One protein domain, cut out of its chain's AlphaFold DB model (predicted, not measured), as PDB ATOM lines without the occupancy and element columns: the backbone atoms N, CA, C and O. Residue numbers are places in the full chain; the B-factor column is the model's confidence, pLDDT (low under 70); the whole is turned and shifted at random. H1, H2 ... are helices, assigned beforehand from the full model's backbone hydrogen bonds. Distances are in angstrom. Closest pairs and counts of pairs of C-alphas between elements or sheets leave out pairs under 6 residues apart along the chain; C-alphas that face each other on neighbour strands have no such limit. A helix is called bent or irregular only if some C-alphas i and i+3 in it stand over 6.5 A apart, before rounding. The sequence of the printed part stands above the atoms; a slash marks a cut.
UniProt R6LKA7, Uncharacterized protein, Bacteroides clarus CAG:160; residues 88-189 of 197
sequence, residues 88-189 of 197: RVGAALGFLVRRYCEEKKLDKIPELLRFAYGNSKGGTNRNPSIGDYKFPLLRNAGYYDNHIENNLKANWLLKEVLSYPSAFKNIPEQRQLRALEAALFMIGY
ATOM      1  N   ARG A  88      95.041 191.764 114.578       95.81
ATOM      2  CA  ARG A  88      95.974 190.983 115.400       95.81
ATOM      3  C   ARG A  88      97.190 191.814 115.757       95.81
ATOM      4  O   ARG A  88      97.551 191.874 116.921       95.81
ATOM      5  N   VAL A  89      97.771 192.525 114.793       98.00
ATOM      6  CA  VAL A  89      98.907 193.418 115.074       98.00
ATOM      7  C   VAL A  89      98.520 194.493 116.097       98.00
ATOM      8  O   VAL A  89      99.257 194.709 117.055       98.00
ATOM      9  N   GLY A  90      97.332 195.097 115.968       97.44
ATOM     10  CA  GLY A  90      96.810 196.031 116.973       97.44
ATOM     11  C   GLY A  90      96.618 195.391 118.355       97.44
ATOM     12  O   GLY A  90      97.011 195.978 119.362       97.44
ATOM     13  N   ALA A  91      96.082 194.165 118.412       97.38
ATOM     14  CA  ALA A  91      95.914 193.419 119.663       97.38
ATOM     15  C   ALA A  91      97.257 193.089 120.336       97.38
ATOM     16  O   ALA A  91      97.411 193.311 121.534       97.38
ATOM     17  N   ALA A  92      98.245 192.622 119.567       98.44
ATOM     18  CA  ALA A  92      99.579 192.303 120.065       98.44
ATOM     19  C   ALA A  92     100.292 193.534 120.626       98.44
ATOM     20  O   ALA A  92     100.848 193.477 121.719       98.44
ATOM     21  N   LEU A  93     100.246 194.660 119.908       98.56
ATOM     22  CA  LEU A  93     100.835 195.910 120.380       98.56
ATOM     23  C   LEU A  93     100.173 196.391 121.671       98.56
ATOM     24  O   LEU A  93     100.878 196.719 122.622       98.56
ATOM     25  N   GLY A  94      98.840 196.376 121.737       97.94
ATOM     26  CA  GLY A  94      98.127 196.715 122.968       97.94
ATOM     27  C   GLY A  94      98.492 195.780 124.125       97.94
ATOM     28  O   GLY A  94      98.751 196.244 125.231       97.94
ATOM     29  N   PHE A  95      98.593 194.473 123.869       98.06
ATOM     30  CA  PHE A  95      98.998 193.490 124.873       98.06
ATOM     31  C   PHE A  95     100.415 193.760 125.395       98.06
ATOM     32  O   PHE A  95     100.612 193.841 126.604       98.06
ATOM     33  N   LEU A  96     101.392 193.967 124.510       98.00
ATOM     34  CA  LEU A  96     102.776 194.252 124.900       98.00
ATOM     35  C   LEU A  96     102.894 195.574 125.674       98.00
ATOM     36  O   LEU A  96     103.595 195.633 126.682       98.00
ATOM     37  N   VAL A  97     102.164 196.617 125.261       98.06
ATOM     38  CA  VAL A  97     102.109 197.891 125.994       98.06
ATOM     39  C   VAL A  97     101.480 197.704 127.373       98.06
ATOM     40  O   VAL A  97     101.996 198.253 128.345       98.06
ATOM     41  N   ARG A  98     100.409 196.909 127.490       97.19
ATOM     42  CA  ARG A  98      99.818 196.567 128.791       97.19
ATOM     43  C   ARG A  98     100.848 195.886 129.687       97.19
ATOM     44  O   ARG A  98     101.044 196.337 130.808       97.19
ATOM     45  N   ARG A  99     101.533 194.851 129.185       96.81
ATOM     46  CA  ARG A  99     102.575 194.122 129.930       96.81
ATOM     47  C   ARG A  99     103.675 195.058 130.424       96.81
ATOM     48  O   ARG A  99     104.065 194.978 131.581       96.81
ATOM     49  N   TYR A 100     104.114 195.986 129.577       96.94
ATOM     50  CA  TYR A 100     105.064 197.023 129.965       96.94
ATOM     51  C   TYR A 100     104.520 197.932 131.083       96.94
ATOM     52  O   TYR A 100     105.225 198.191 132.054       96.94
ATOM     53  N   CYS A 101     103.267 198.392 130.983       97.19
ATOM     54  CA  CYS A 101     102.644 199.226 132.016       97.19
ATOM     55  C   CYS A 101     102.510 198.480 133.352       97.19
ATOM     56  O   CYS A 101     102.823 199.056 134.391       97.19
ATOM     57  N   GLU A 102     102.106 197.206 133.319       95.50
ATOM     58  CA  GLU A 102     102.030 196.320 134.488       95.50
ATOM     59  C   GLU A 102     103.413 196.147 135.142       95.50
ATOM     60  O   GLU A 102     103.559 196.340 136.348       95.50
ATOM     61  N   GLU A 103     104.444 195.833 134.349       96.69
ATOM     62  CA  GLU A 103     105.815 195.623 134.835       96.69
ATOM     63  C   GLU A 103     106.408 196.899 135.449       96.69
ATOM     64  O   GLU A 103     107.054 196.856 136.497       96.69
ATOM     65  N   LYS A 104     106.171 198.052 134.813       97.38
ATOM     66  CA  LYS A 104     106.657 199.357 135.283       97.38
ATOM     67  C   LYS A 104     105.735 200.029 136.297       97.38
ATOM     68  O   LYS A 104     106.076 201.110 136.767       97.38
ATOM     69  N   LYS A 105     104.611 199.396 136.656       95.88
ATOM     70  CA  LYS A 105     103.599 199.918 137.590       95.88
ATOM     71  C   LYS A 105     103.125 201.328 137.216       95.88
ATOM     72  O   LYS A 105     103.068 202.215 138.061       95.88
ATOM     73  N   LEU A 106     102.827 201.545 135.936       96.69
ATOM     74  CA  LEU A 106     102.287 202.820 135.462       96.69
ATOM     75  C   LEU A 106     100.800 202.926 135.803       96.69
ATOM     76  O   LEU A 106     100.062 201.970 135.589       96.69
ATOM     77  N   ASP A 107     100.329 204.098 136.222       94.44
ATOM     78  CA  ASP A 107      98.910 204.294 136.567       94.44
ATOM     79  C   ASP A 107      97.973 204.204 135.352       94.44
ATOM     80  O   ASP A 107      96.789 203.901 135.474       94.44
ATOM     81  N   LYS A 108      98.486 204.497 134.152       94.50
ATOM     82  CA  LYS A 108      97.718 204.481 132.900       94.50
ATOM     83  C   LYS A 108      98.606 204.215 131.693       94.50
ATOM     84  O   LYS A 108      99.813 204.449 131.727       94.50
ATOM     85  N   ILE A 109      97.980 203.804 130.591       97.06
ATOM     86  CA  ILE A 109      98.657 203.655 129.299       97.06
ATOM     87  C   ILE A 109      99.109 205.042 128.800       97.06
ATOM     88  O   ILE A 109      98.272 205.948 128.709       97.06
ATOM     89  N   PRO A 110     100.389 205.225 128.428       96.06
ATOM     90  CA  PRO A 110     100.842 206.438 127.755       96.06
ATOM     91  C   PRO A 110     100.092 206.662 126.437       96.06
ATOM     92  O   PRO A 110      99.998 205.752 125.616       96.06
ATOM     93  N   GLU A 111      99.606 207.880 126.188       92.75
ATOM     94  CA  GLU A 111      98.745 208.183 125.029       92.75
ATOM     95  C   GLU A 111      99.386 207.810 123.679       92.75
ATOM     96  O   GLU A 111      98.722 207.307 122.772       92.75
ATOM     97  N   LEU A 112     100.702 207.994 123.550       92.50
ATOM     98  CA  LEU A 112     101.447 207.638 122.337       92.50
ATOM     99  C   LEU A 112     101.506 206.125 122.082       92.50
ATOM    100  O   LEU A 112     101.636 205.716 120.933       92.50
ATOM    101  N   LEU A 113     101.374 205.308 123.128       96.06
ATOM    102  CA  LEU A 113     101.386 203.845 123.062       96.06
ATOM    103  C   LEU A 113      99.973 203.246 123.132       96.06
ATOM    104  O   LEU A 113      99.811 202.026 123.161       96.06
ATOM    105  N   ARG A 114      98.930 204.085 123.153       95.50
ATOM    106  CA  ARG A 114      97.531 203.660 123.255       95.50
ATOM    107  C   ARG A 114      96.988 203.187 121.902       95.50
ATOM    108  O   ARG A 114      96.131 203.827 121.293       95.50
ATOM    109  N   PHE A 115      97.522 202.062 121.432       96.94
ATOM    110  CA  PHE A 115      97.198 201.471 120.136       96.94
ATOM    111  C   PHE A 115      95.745 200.992 120.034       96.94
ATOM    112  O   PHE A 115      95.201 200.410 120.970       96.94
ATOM    113  N   ALA A 116      95.120 201.199 118.877       95.50
ATOM    114  CA  ALA A 116      93.788 200.690 118.585       95.50
ATOM    115  C   ALA A 116      93.828 199.247 118.066       95.50
ATOM    116  O   ALA A 116      94.662 198.895 117.236       95.50
ATOM    117  N   TYR A 117      92.878 198.417 118.492       94.38
ATOM    118  CA  TYR A 117      92.776 197.018 118.062       94.38
ATOM    119  C   TYR A 117      91.458 196.737 117.330       94.38
ATOM    120  O   TYR A 117      90.520 197.529 117.368       94.38
ATOM    121  N   GLY A 118      91.373 195.601 116.635       91.19
ATOM    122  CA  GLY A 118      90.145 195.165 115.965       91.19
ATOM    123  C   GLY A 118      89.571 193.896 116.589       91.19
ATOM    124  O   GLY A 118      90.319 192.988 116.951       91.19
ATOM    125  N   ASN A 119      88.243 193.797 116.647       87.88
ATOM    126  CA  ASN A 119      87.565 192.591 117.122       87.88
ATOM    127  C   ASN A 119      87.848 191.379 116.219       87.88
ATOM    128  O   ASN A 119      88.033 191.505 115.002       87.88
ATOM    129  N   SER A 120      87.860 190.184 116.814       85.94
ATOM    130  CA  SER A 120      87.881 188.939 116.045       85.94
ATOM    131  C   SER A 120      86.527 188.691 115.386       85.94
ATOM    132  O   SER A 120      85.480 188.990 115.952       85.94
ATOM    133  N   LYS A 121      86.548 188.102 114.187       75.12
ATOM    134  CA  LYS A 121      85.336 187.597 113.525       75.12
ATOM    135  C   LYS A 121      84.921 186.207 114.028       75.12
ATOM    136  O   LYS A 121      83.816 185.783 113.725       75.12
ATOM    137  N   GLY A 122      85.800 185.503 114.750       77.25
ATOM    138  CA  GLY A 122      85.630 184.099 115.148       77.25
ATOM    139  C   GLY A 122      85.660 183.859 116.658       77.25
ATOM    140  O   GLY A 122      86.025 182.771 117.077       77.25
ATOM    141  N   GLY A 123      85.360 184.871 117.477       79.56
ATOM    142  CA  GLY A 123      85.269 184.729 118.939       79.56
ATOM    143  C   GLY A 123      86.598 184.736 119.704       79.56
ATOM    144  O   GLY A 123      86.581 184.993 120.900       79.56
ATOM    145  N   THR A 124      87.739 184.540 119.035       91.12
ATOM    146  CA  THR A 124      89.076 184.644 119.654       91.12
ATOM    147  C   THR A 124      89.279 185.991 120.345       91.12
ATOM    148  O   THR A 124      88.985 187.037 119.746       91.12
ATOM    149  N   ASN A 125      89.825 185.991 121.562       93.44
ATOM    150  CA  ASN A 125      90.024 187.235 122.291       93.44
ATOM    151  C   ASN A 125      91.138 188.080 121.664       93.44
ATOM    152  O   ASN A 125      92.289 187.663 121.581       93.44
ATOM    153  N   ARG A 126      90.805 189.298 121.240       94.44
ATOM    154  CA  ARG A 126      91.769 190.288 120.729       94.44
ATOM    155  C   ARG A 126      91.787 191.564 121.550       94.44
ATOM    156  O   ARG A 126      92.432 192.517 121.134       94.44
ATOM    157  N   ASN A 127      91.060 191.610 122.664       95.19
ATOM    158  CA  ASN A 127      90.974 192.793 123.497       95.19
ATOM    159  C   ASN A 127      92.164 192.841 124.462       95.19
ATOM    160  O   ASN A 127      92.194 192.083 125.428       95.19
ATOM    161  N   PRO A 128      93.132 193.751 124.267       95.94
ATOM    162  CA  PRO A 128      94.258 193.860 125.179       95.94
ATOM    163  C   PRO A 128      93.883 194.546 126.500       95.94
ATOM    164  O   PRO A 128      94.738 194.661 127.371       95.94
ATOM    165  N   SER A 129      92.653 195.032 126.682       95.31
ATOM    166  CA  SER A 129      92.281 195.842 127.846       95.31
ATOM    167  C   SER A 129      92.011 195.003 129.097       95.31
ATOM    168  O   SER A 129      91.168 194.112 129.064       95.31
ATOM    169  N   ILE A 130      92.627 195.358 130.229       93.50
ATOM    170  CA  ILE A 130      92.361 194.783 131.564       93.50
ATOM    171  C   ILE A 130      92.396 195.912 132.596       93.50
ATOM    172  O   ILE A 130      93.266 196.776 132.523       93.50
ATOM    173  N   GLY A 131      91.466 195.905 133.559       91.06
ATOM    174  CA  GLY A 131      91.435 196.911 134.630       91.06
ATOM    175  C   GLY A 131      91.400 198.332 134.064       91.06
ATOM    176  O   GLY A 131      90.605 198.600 133.159       91.06
ATOM    177  N   ASP A 132      92.294 199.196 134.538       90.50
ATOM    178  CA  ASP A 132      92.410 200.597 134.106       90.50
ATOM    179  C   ASP A 132      93.165 200.776 132.777       90.50
ATOM    180  O   ASP A 132      93.088 201.827 132.132       90.50
ATOM    181  N   TYR A 133      93.838 199.733 132.288       95.94
ATOM    182  CA  TYR A 133      94.514 199.752 130.996       95.94
ATOM    183  C   TYR A 133      93.506 199.496 129.871       95.94
ATOM    184  O   TYR A 133      93.236 198.353 129.498       95.94
ATOM    185  N   LYS A 134      92.923 200.574 129.330       95.50
ATOM    186  CA  LYS A 134      91.937 200.536 128.236       95.50
ATOM    187  C   LYS A 134      92.514 200.970 126.888       95.50
ATOM    188  O   LYS A 134      93.081 202.055 126.764       95.50
ATOM    189  N   PHE A 135      92.265 200.164 125.857       95.75
ATOM    190  CA  PHE A 135      92.657 200.445 124.475       95.75
ATOM    191  C   PHE A 135      91.432 200.694 123.579       95.75
ATOM    192  O   PHE A 135      90.394 200.052 123.761       95.75
ATOM    193  N   PRO A 136      91.521 201.617 122.606       94.75
ATOM    194  CA  PRO A 136      90.417 201.914 121.703       94.75
ATOM    195  C   PRO A 136      90.218 200.827 120.638       94.75
ATOM    196  O   PRO A 136      91.145 200.115 120.258       94.75
ATOM    197  N   LEU A 137      89.005 200.749 120.088       92.75
ATOM    198  CA  LEU A 137      88.737 199.975 118.876       92.75
ATOM    199  C   LEU A 137      89.156 200.756 117.622       92.75
ATOM    200  O   LEU A 137      89.014 201.982 117.559       92.75
ATOM    201  N   LEU A 138      89.624 200.034 116.605       90.56
ATOM    202  CA  LEU A 138      89.744 200.529 115.236       90.56
ATOM    203  C   LEU A 138      88.355 200.857 114.701       90.56
ATOM    204  O   LEU A 138      87.422 200.062 114.858       90.56
ATOM    205  N   ARG A 139      88.198 202.045 114.122       80.00
ATOM    206  CA  ARG A 139      86.889 202.684 114.064       80.00
ATOM    207  C   ARG A 139      86.127 202.623 112.751       80.00
ATOM    208  O   ARG A 139      84.988 203.001 112.830       80.00
ATOM    209  N   ASN A 140      86.575 202.174 111.587       62.09
ATOM    210  CA  ASN A 140      85.760 202.041 110.350       62.09
ATOM    211  C   ASN A 140      84.714 203.158 110.034       62.09
ATOM    212  O   ASN A 140      83.701 202.891 109.385       62.09
ATOM    213  N   ALA A 141      84.929 204.410 110.452       51.91
ATOM    214  CA  ALA A 141      83.980 205.510 110.256       51.91
ATOM    215  C   ALA A 141      84.448 206.447 109.126       51.91
ATOM    216  O   ALA A 141      84.873 207.577 109.359       51.91
ATOM    217  N   GLY A 142      84.364 205.979 107.877       53.88
ATOM    218  CA  GLY A 142      84.608 206.800 106.681       53.88
ATOM    219  C   GLY A 142      86.082 206.942 106.263       53.88
ATOM    220  O   GLY A 142      86.857 205.999 106.377       53.88
ATOM    221  N   TYR A 143      86.445 208.106 105.699       49.00
ATOM    222  CA  TYR A 143      87.743 208.370 105.043       49.00
ATOM    223  C   TYR A 143      88.909 208.672 105.999       49.00
ATOM    224  O   TYR A 143      90.063 208.521 105.615       49.00
ATOM    225  N   TYR A 144      88.622 209.069 107.241       49.19
ATOM    226  CA  TYR A 144      89.633 209.231 108.283       49.19
ATOM    227  C   TYR A 144      89.239 208.375 109.471       49.19
ATOM    228  O   TYR A 144      88.274 208.676 110.174       49.19
ATOM    229  N   ASP A 145      90.002 207.313 109.659       68.19
ATOM    230  CA  ASP A 145      89.883 206.425 110.794       68.19
ATOM    231  C   ASP A 145      91.141 206.552 111.661       68.19
ATOM    232  O   ASP A 145      92.222 206.891 111.169       68.19
ATOM    233  N   ASN A 146      91.032 206.214 112.945       89.06
ATOM    234  CA  ASN A 146      92.191 206.120 113.835       89.06
ATOM    235  C   ASN A 146      93.237 205.097 113.333       89.06
ATOM    236  O   ASN A 146      94.351 205.047 113.846       89.06
ATOM    237  N   HIS A 147      92.908 204.318 112.300       92.19
ATOM    238  CA  HIS A 147      93.772 203.375 111.605       92.19
ATOM    239  C   HIS A 147      95.056 203.998 111.032       92.19
ATOM    240  O   HIS A 147      96.107 203.367 111.118       92.19
ATOM    241  N   ILE A 148      95.005 205.213 110.461       94.00
ATOM    242  CA  ILE A 148      96.204 205.868 109.893       94.00
ATOM    243  C   ILE A 148      97.198 206.165 111.008       94.00
ATOM    244  O   ILE A 148      98.336 205.708 110.963       94.00
ATOM    245  N   GLU A 149      96.743 206.884 112.032       93.69
ATOM    246  CA  GLU A 149      97.574 207.281 113.163       93.69
ATOM    247  C   GLU A 149      98.201 206.065 113.857       93.69
ATOM    248  O   GLU A 149      99.404 206.041 114.112       93.69
ATOM    249  N   ASN A 150      97.406 205.020 114.098       95.69
ATOM    250  CA  ASN A 150      97.883 203.792 114.728       95.69
ATOM    251  C   ASN A 150      98.913 203.045 113.879       95.69
ATOM    252  O   ASN A 150      99.911 202.562 114.413       95.69
ATOM    253  N   ASN A 151      98.716 202.983 112.560       96.38
ATOM    254  CA  ASN A 151      99.679 202.346 111.673       96.38
ATOM    255  C   ASN A 151     100.991 203.139 111.600       96.38
ATOM    256  O   ASN A 151     102.050 202.518 111.630       96.38
ATOM    257  N   LEU A 152     100.935 204.477 111.545       95.88
ATOM    258  CA  LEU A 152     102.127 205.334 111.549       95.88
ATOM    259  C   LEU A 152     102.922 205.185 112.849       95.88
ATOM    260  O   LEU A 152     104.115 204.894 112.795       95.88
ATOM    261  N   LYS A 153     102.254 205.278 114.008       96.50
ATOM    262  CA  LYS A 153     102.879 205.039 115.319       96.50
ATOM    263  C   LYS A 153     103.548 203.667 115.379       96.50
ATOM    264  O   LYS A 153     104.673 203.555 115.858       96.50
ATOM    265  N   ALA A 154     102.881 202.632 114.868       97.62
ATOM    266  CA  ALA A 154     103.433 201.284 114.853       97.62
ATOM    267  C   ALA A 154     104.639 201.156 113.913       97.62
ATOM    268  O   ALA A 154     105.635 200.562 114.308       97.62
ATOM    269  N   ASN A 155     104.607 201.753 112.716       97.31
ATOM    270  CA  ASN A 155     105.765 201.775 111.814       97.31
ATOM    271  C   ASN A 155     106.995 202.376 112.501       97.31
ATOM    272  O   ASN A 155     108.076 201.792 112.449       97.31
ATOM    273  N   TRP A 156     106.828 203.517 113.174       97.06
ATOM    274  CA  TRP A 156     107.925 204.184 113.874       97.06
ATOM    275  C   TRP A 156     108.423 203.373 115.064       97.06
ATOM    276  O   TRP A 156     109.626 203.169 115.188       97.06
ATOM    277  N   LEU A 157     107.509 202.852 115.888       97.06
ATOM    278  CA  LEU A 157     107.870 202.013 117.025       97.06
ATOM    279  C   LEU A 157     108.645 200.773 116.578       97.06
ATOM    280  O   LEU A 157     109.684 200.473 117.146       97.06
ATOM    281  N   LEU A 158     108.167 200.051 115.564       97.06
ATOM    282  CA  LEU A 158     108.809 198.818 115.109       97.06
ATOM    283  C   LEU A 158     110.165 199.092 114.463       97.06
ATOM    284  O   LEU A 158     111.103 198.331 114.681       97.06
ATOM    285  N   LYS A 159     110.283 200.184 113.700       95.12
ATOM    286  CA  LYS A 159     111.569 200.633 113.160       95.12
ATOM    287  C   LYS A 159     112.565 200.926 114.280       95.12
ATOM    288  O   LYS A 159     113.712 200.501 114.181       95.12
ATOM    289  N   GLU A 160     112.118 201.588 115.344       95.75
ATOM    290  CA  GLU A 160     112.962 201.875 116.502       95.75
ATOM    291  C   GLU A 160     113.299 200.606 117.288       95.75
ATOM    292  O   GLU A 160     114.452 200.374 117.599       95.75
ATOM    293  N   VAL A 161     112.345 199.704 117.528       95.44
ATOM    294  CA  VAL A 161     112.603 198.412 118.194       95.44
ATOM    295  C   VAL A 161     113.659 197.597 117.443       95.44
ATOM    296  O   VAL A 161     114.497 196.948 118.065       95.44
ATOM    297  N   LEU A 162     113.665 197.659 116.109       96.19
ATOM    298  CA  LEU A 162     114.694 197.021 115.294       96.19
ATOM    299  C   LEU A 162     116.064 197.698 115.394       96.19
ATOM    300  O   LEU A 162     117.036 197.092 114.954       96.19
ATOM    301  N   SER A 163     116.195 198.902 115.957       95.31
ATOM    302  CA  SER A 163     117.498 199.517 116.247       95.31
ATOM    303  C   SER A 163     118.208 198.797 117.407       95.31
ATOM    304  O   SER A 163     119.436 198.685 117.398       95.31
ATOM    305  N   TYR A 164     117.445 198.195 118.326       95.94
ATOM    306  CA  TYR A 164     117.957 197.504 119.508       95.94
ATOM    307  C   TYR A 164     118.485 196.085 119.205       95.94
ATOM    308  O   TYR A 164     118.023 195.415 118.268       95.94
ATOM    309  N   PRO A 165     119.437 195.574 120.013       95.94
ATOM    310  CA  PRO A 165     119.882 194.184 119.931       95.94
ATOM    311  C   PRO A 165     118.725 193.202 120.164       95.94
ATOM    312  O   PRO A 165     118.034 193.264 121.178       95.94
ATOM    313  N   SER A 166     118.513 192.279 119.226       95.00
ATOM    314  CA  SER A 166     117.478 191.243 119.321       95.00
ATOM    315  C   SER A 166     117.774 190.078 118.375       95.00
ATOM    316  O   SER A 166     118.605 190.195 117.474       95.00
ATOM    317  N   ALA A 167     117.043 188.969 118.518       94.81
ATOM    318  CA  ALA A 167     117.141 187.830 117.601       94.81
ATOM    319  C   ALA A 167     116.811 188.200 116.139       94.81
ATOM    320  O   ALA A 167     117.302 187.550 115.216       94.81
ATOM    321  N   PHE A 168     116.041 189.273 115.909       95.94
ATOM    322  CA  PHE A 168     115.753 189.766 114.561       95.94
ATOM    323  C   PHE A 168     117.009 190.269 113.837       95.94
ATOM    324  O   PHE A 168     117.038 190.228 112.612       95.94
ATOM    325  N   LYS A 169     118.080 190.654 114.553       95.62
ATOM    326  CA  LYS A 169     119.361 191.055 113.940       95.62
ATOM    327  C   LYS A 169     120.062 189.922 113.184       95.62
ATOM    328  O   LYS A 169     120.875 190.205 112.312       95.62
ATOM    329  N   ASN A 170     119.702 188.666 113.457       96.06
ATOM    330  CA  ASN A 170     120.222 187.494 112.744       96.06
ATOM    331  C   ASN A 170     119.510 187.241 111.399       96.06
ATOM    332  O   ASN A 170     119.876 186.329 110.662       96.06
ATOM    333  N   ILE A 171     118.475 188.020 111.079       96.31
ATOM    334  CA  ILE A 171     117.718 187.947 109.826       96.31
ATOM    335  C   ILE A 171     118.228 189.055 108.885       96.31
ATOM    336  O   ILE A 171     118.530 190.150 109.370       96.31
ATOM    337  N   PRO A 172     118.292 188.841 107.551       96.56
ATOM    338  CA  PRO A 172     118.631 189.904 106.601       96.56
ATOM    339  C   PRO A 172     117.792 191.163 106.826       96.56
ATOM    340  O   PRO A 172     116.573 191.059 106.973       96.56
ATOM    341  N   GLU A 173     118.429 192.337 106.821       94.44
ATOM    342  CA  GLU A 173     117.822 193.626 107.193       94.44
ATOM    343  C   GLU A 173     116.463 193.868 106.518       94.44
ATOM    344  O   GLU A 173     115.473 194.176 107.182       94.44
ATOM    345  N   GLN A 174     116.368 193.592 105.215       93.31
ATOM    346  CA  GLN A 174     115.158 193.810 104.412       93.31
ATOM    347  C   GLN A 174     113.980 192.904 104.821       93.31
ATOM    348  O   GLN A 174     112.846 193.119 104.398       93.31
ATOM    349  N   ARG A 175     114.232 191.866 105.626       95.38
ATOM    350  CA  ARG A 175     113.229 190.923 106.140       95.38
ATOM    351  C   ARG A 175     112.927 191.123 107.624       95.38
ATOM    352  O   ARG A 175     111.935 190.569 108.094       95.38
ATOM    353  N   GLN A 176     113.720 191.910 108.352       97.25
ATOM    354  CA  GLN A 176     113.572 192.070 109.804       97.25
ATOM    355  C   GLN A 176     112.203 192.640 110.183       97.25
ATOM    356  O   GLN A 176     111.519 192.075 111.033       97.25
ATOM    357  N   LEU A 177     111.748 193.692 109.488       97.25
ATOM    358  CA  LEU A 177     110.432 194.287 109.739       97.25
ATOM    359  C   LEU A 177     109.290 193.299 109.488       97.25
ATOM    360  O   LEU A 177     108.353 193.233 110.280       97.25
ATOM    361  N   ARG A 178     109.387 192.483 108.432       96.50
ATOM    362  CA  ARG A 178     108.388 191.444 108.135       96.50
ATOM    363  C   ARG A 178     108.398 190.325 109.168       96.50
ATOM    364  O   ARG A 178     107.335 189.826 109.516       96.50
ATOM    365  N   ALA A 179     109.570 189.944 109.671       97.25
ATOM    366  CA  ALA A 179     109.686 188.943 110.725       97.25
ATOM    367  C   ALA A 179     109.081 189.441 112.048       97.25
ATOM    368  O   ALA A 179     108.334 188.705 112.691       97.25
ATOM    369  N   LEU A 180     109.342 190.697 112.420       97.88
ATOM    370  CA  LEU A 180     108.747 191.320 113.603       97.88
ATOM    371  C   LEU A 180     107.223 191.464 113.462       97.88
ATOM    372  O   LEU A 180     106.480 191.109 114.373       97.88
ATOM    373  N   GLU A 181     106.743 191.909 112.299       97.94
ATOM    374  CA  GLU A 181     105.313 191.945 111.971       97.94
ATOM    375  C   GLU A 181     104.660 190.558 112.076       97.94
ATOM    376  O   GLU A 181     103.590 190.428 112.669       97.94
ATOM    377  N   ALA A 182     105.305 189.513 111.550       97.25
ATOM    378  CA  ALA A 182     104.812 188.142 111.640       97.25
ATOM    379  C   ALA A 182     104.753 187.648 113.095       97.25
ATOM    380  O   ALA A 182     103.786 186.994 113.479       97.25
ATOM    381  N   ALA A 183     105.732 188.006 113.930       98.00
ATOM    382  CA  ALA A 183     105.692 187.698 115.357       98.00
ATOM    383  C   ALA A 183     104.496 188.379 116.048       98.00
ATOM    384  O   ALA A 183     103.739 187.714 116.753       98.00
ATOM    385  N   LEU A 184     104.261 189.670 115.785       98.44
ATOM    386  CA  LEU A 184     103.095 190.394 116.314       98.44
ATOM    387  C   LEU A 184     101.777 189.782 115.837       98.44
ATOM    388  O   LEU A 184     100.829 189.660 116.602       98.44
ATOM    389  N   PHE A 185     101.714 189.358 114.582       96.81
ATOM    390  CA  PHE A 185     100.546 188.682 114.036       96.81
ATOM    391  C   PHE A 185     100.235 187.365 114.758       96.81
ATOM    392  O   PHE A 185      99.061 187.060 114.972       96.81
ATOM    393  N   MET A 186     101.264 186.604 115.149       97.56
ATOM    394  CA  MET A 186     101.103 185.371 115.926       97.56
ATOM    395  C   MET A 186     100.705 185.656 117.377       97.56
ATOM    396  O   MET A 186      99.738 185.072 117.853       97.56
ATOM    397  N   ILE A 187     101.376 186.598 118.050       97.19
ATOM    398  CA  ILE A 187     101.040 187.022 119.424       97.19
ATOM    399  C   ILE A 187      99.597 187.530 119.493       97.19
ATOM    400  O   ILE A 187      98.852 187.215 120.409       97.19
ATOM    401  N   GLY A 188      99.187 188.318 118.503       96.44
ATOM    402  CA  GLY A 188      97.866 188.927 118.453       96.44
ATOM    403  C   GLY A 188      96.763 188.009 117.945       96.44
ATOM    404  O   GLY A 188      95.642 188.484 117.757       96.44
ATOM    405  N   TYR A 189      97.063 186.735 117.663       95.25
ATOM    406  CA  TYR A 189      96.042 185.752 117.314       95.25
ATOM    407  C   TYR A 189      94.982 185.689 118.415       95.25
ATOM    408  O   TYR A 189      93.800 185.884 118.117       95.25
TER     409      TYR A 189
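This is residues 88 to 189 of the 197 residues of an uncharacterized protein of Bacteroides clarus CAG:160 (UniProt R6LKA7). H1 meets the end of H4 at a corner, while H2 runs out and H4 folds back past little H3. A long loop, residues 105 to 145, lies beside H1, away from H3. The 102 printed residues hold H1, H2, H3 and H4 in that order, all helix, with no named strand. The whole is compact, radius of gyration of the C-alphas 14.1 A, spanning 37 by 36 by 26 A.

H1, residues 88 to 104, 24.1 A, begins at C-alpha 88 (95.974, 190.983, 115.400). H2 is residues 146 to 161, 22.3 A; H3, 167 to 170, 5.8 A. H4, 173 to 187, 21.8 A, ends at C-alpha 187 (101.040, 187.022, 119.424); it is irregular, C-alphas 174 and 177 being 7.1 A apart.

H1, with residues 88 to 93 alone, touches H4, about perpendicular at 82 degrees; closest C-alphas Val 89 and Phe 185, 5.1 A. H2 and H4 only just touch, with 3 pairs of C-alphas within 8 A, closest Leu 158 and Leu 177, 7.2 A, at a steep tilt of 59 degrees, opposite ways. H3 touches H4; closest C-alphas Phe 168 and Gln 176, 5.7 A. H1 and H3 are apart. Every O i to N i+4 pair is within hydrogen-bond range in H1 and H2, 9 of 11 in H4; H3 is too short for one.

The farthest C-alphas, Gly 142 and Asn 170, are 41.0 A apart. The printed part has no cut; the link from H1 to H2 is long. Residues 140 to 145 are under pLDDT 70.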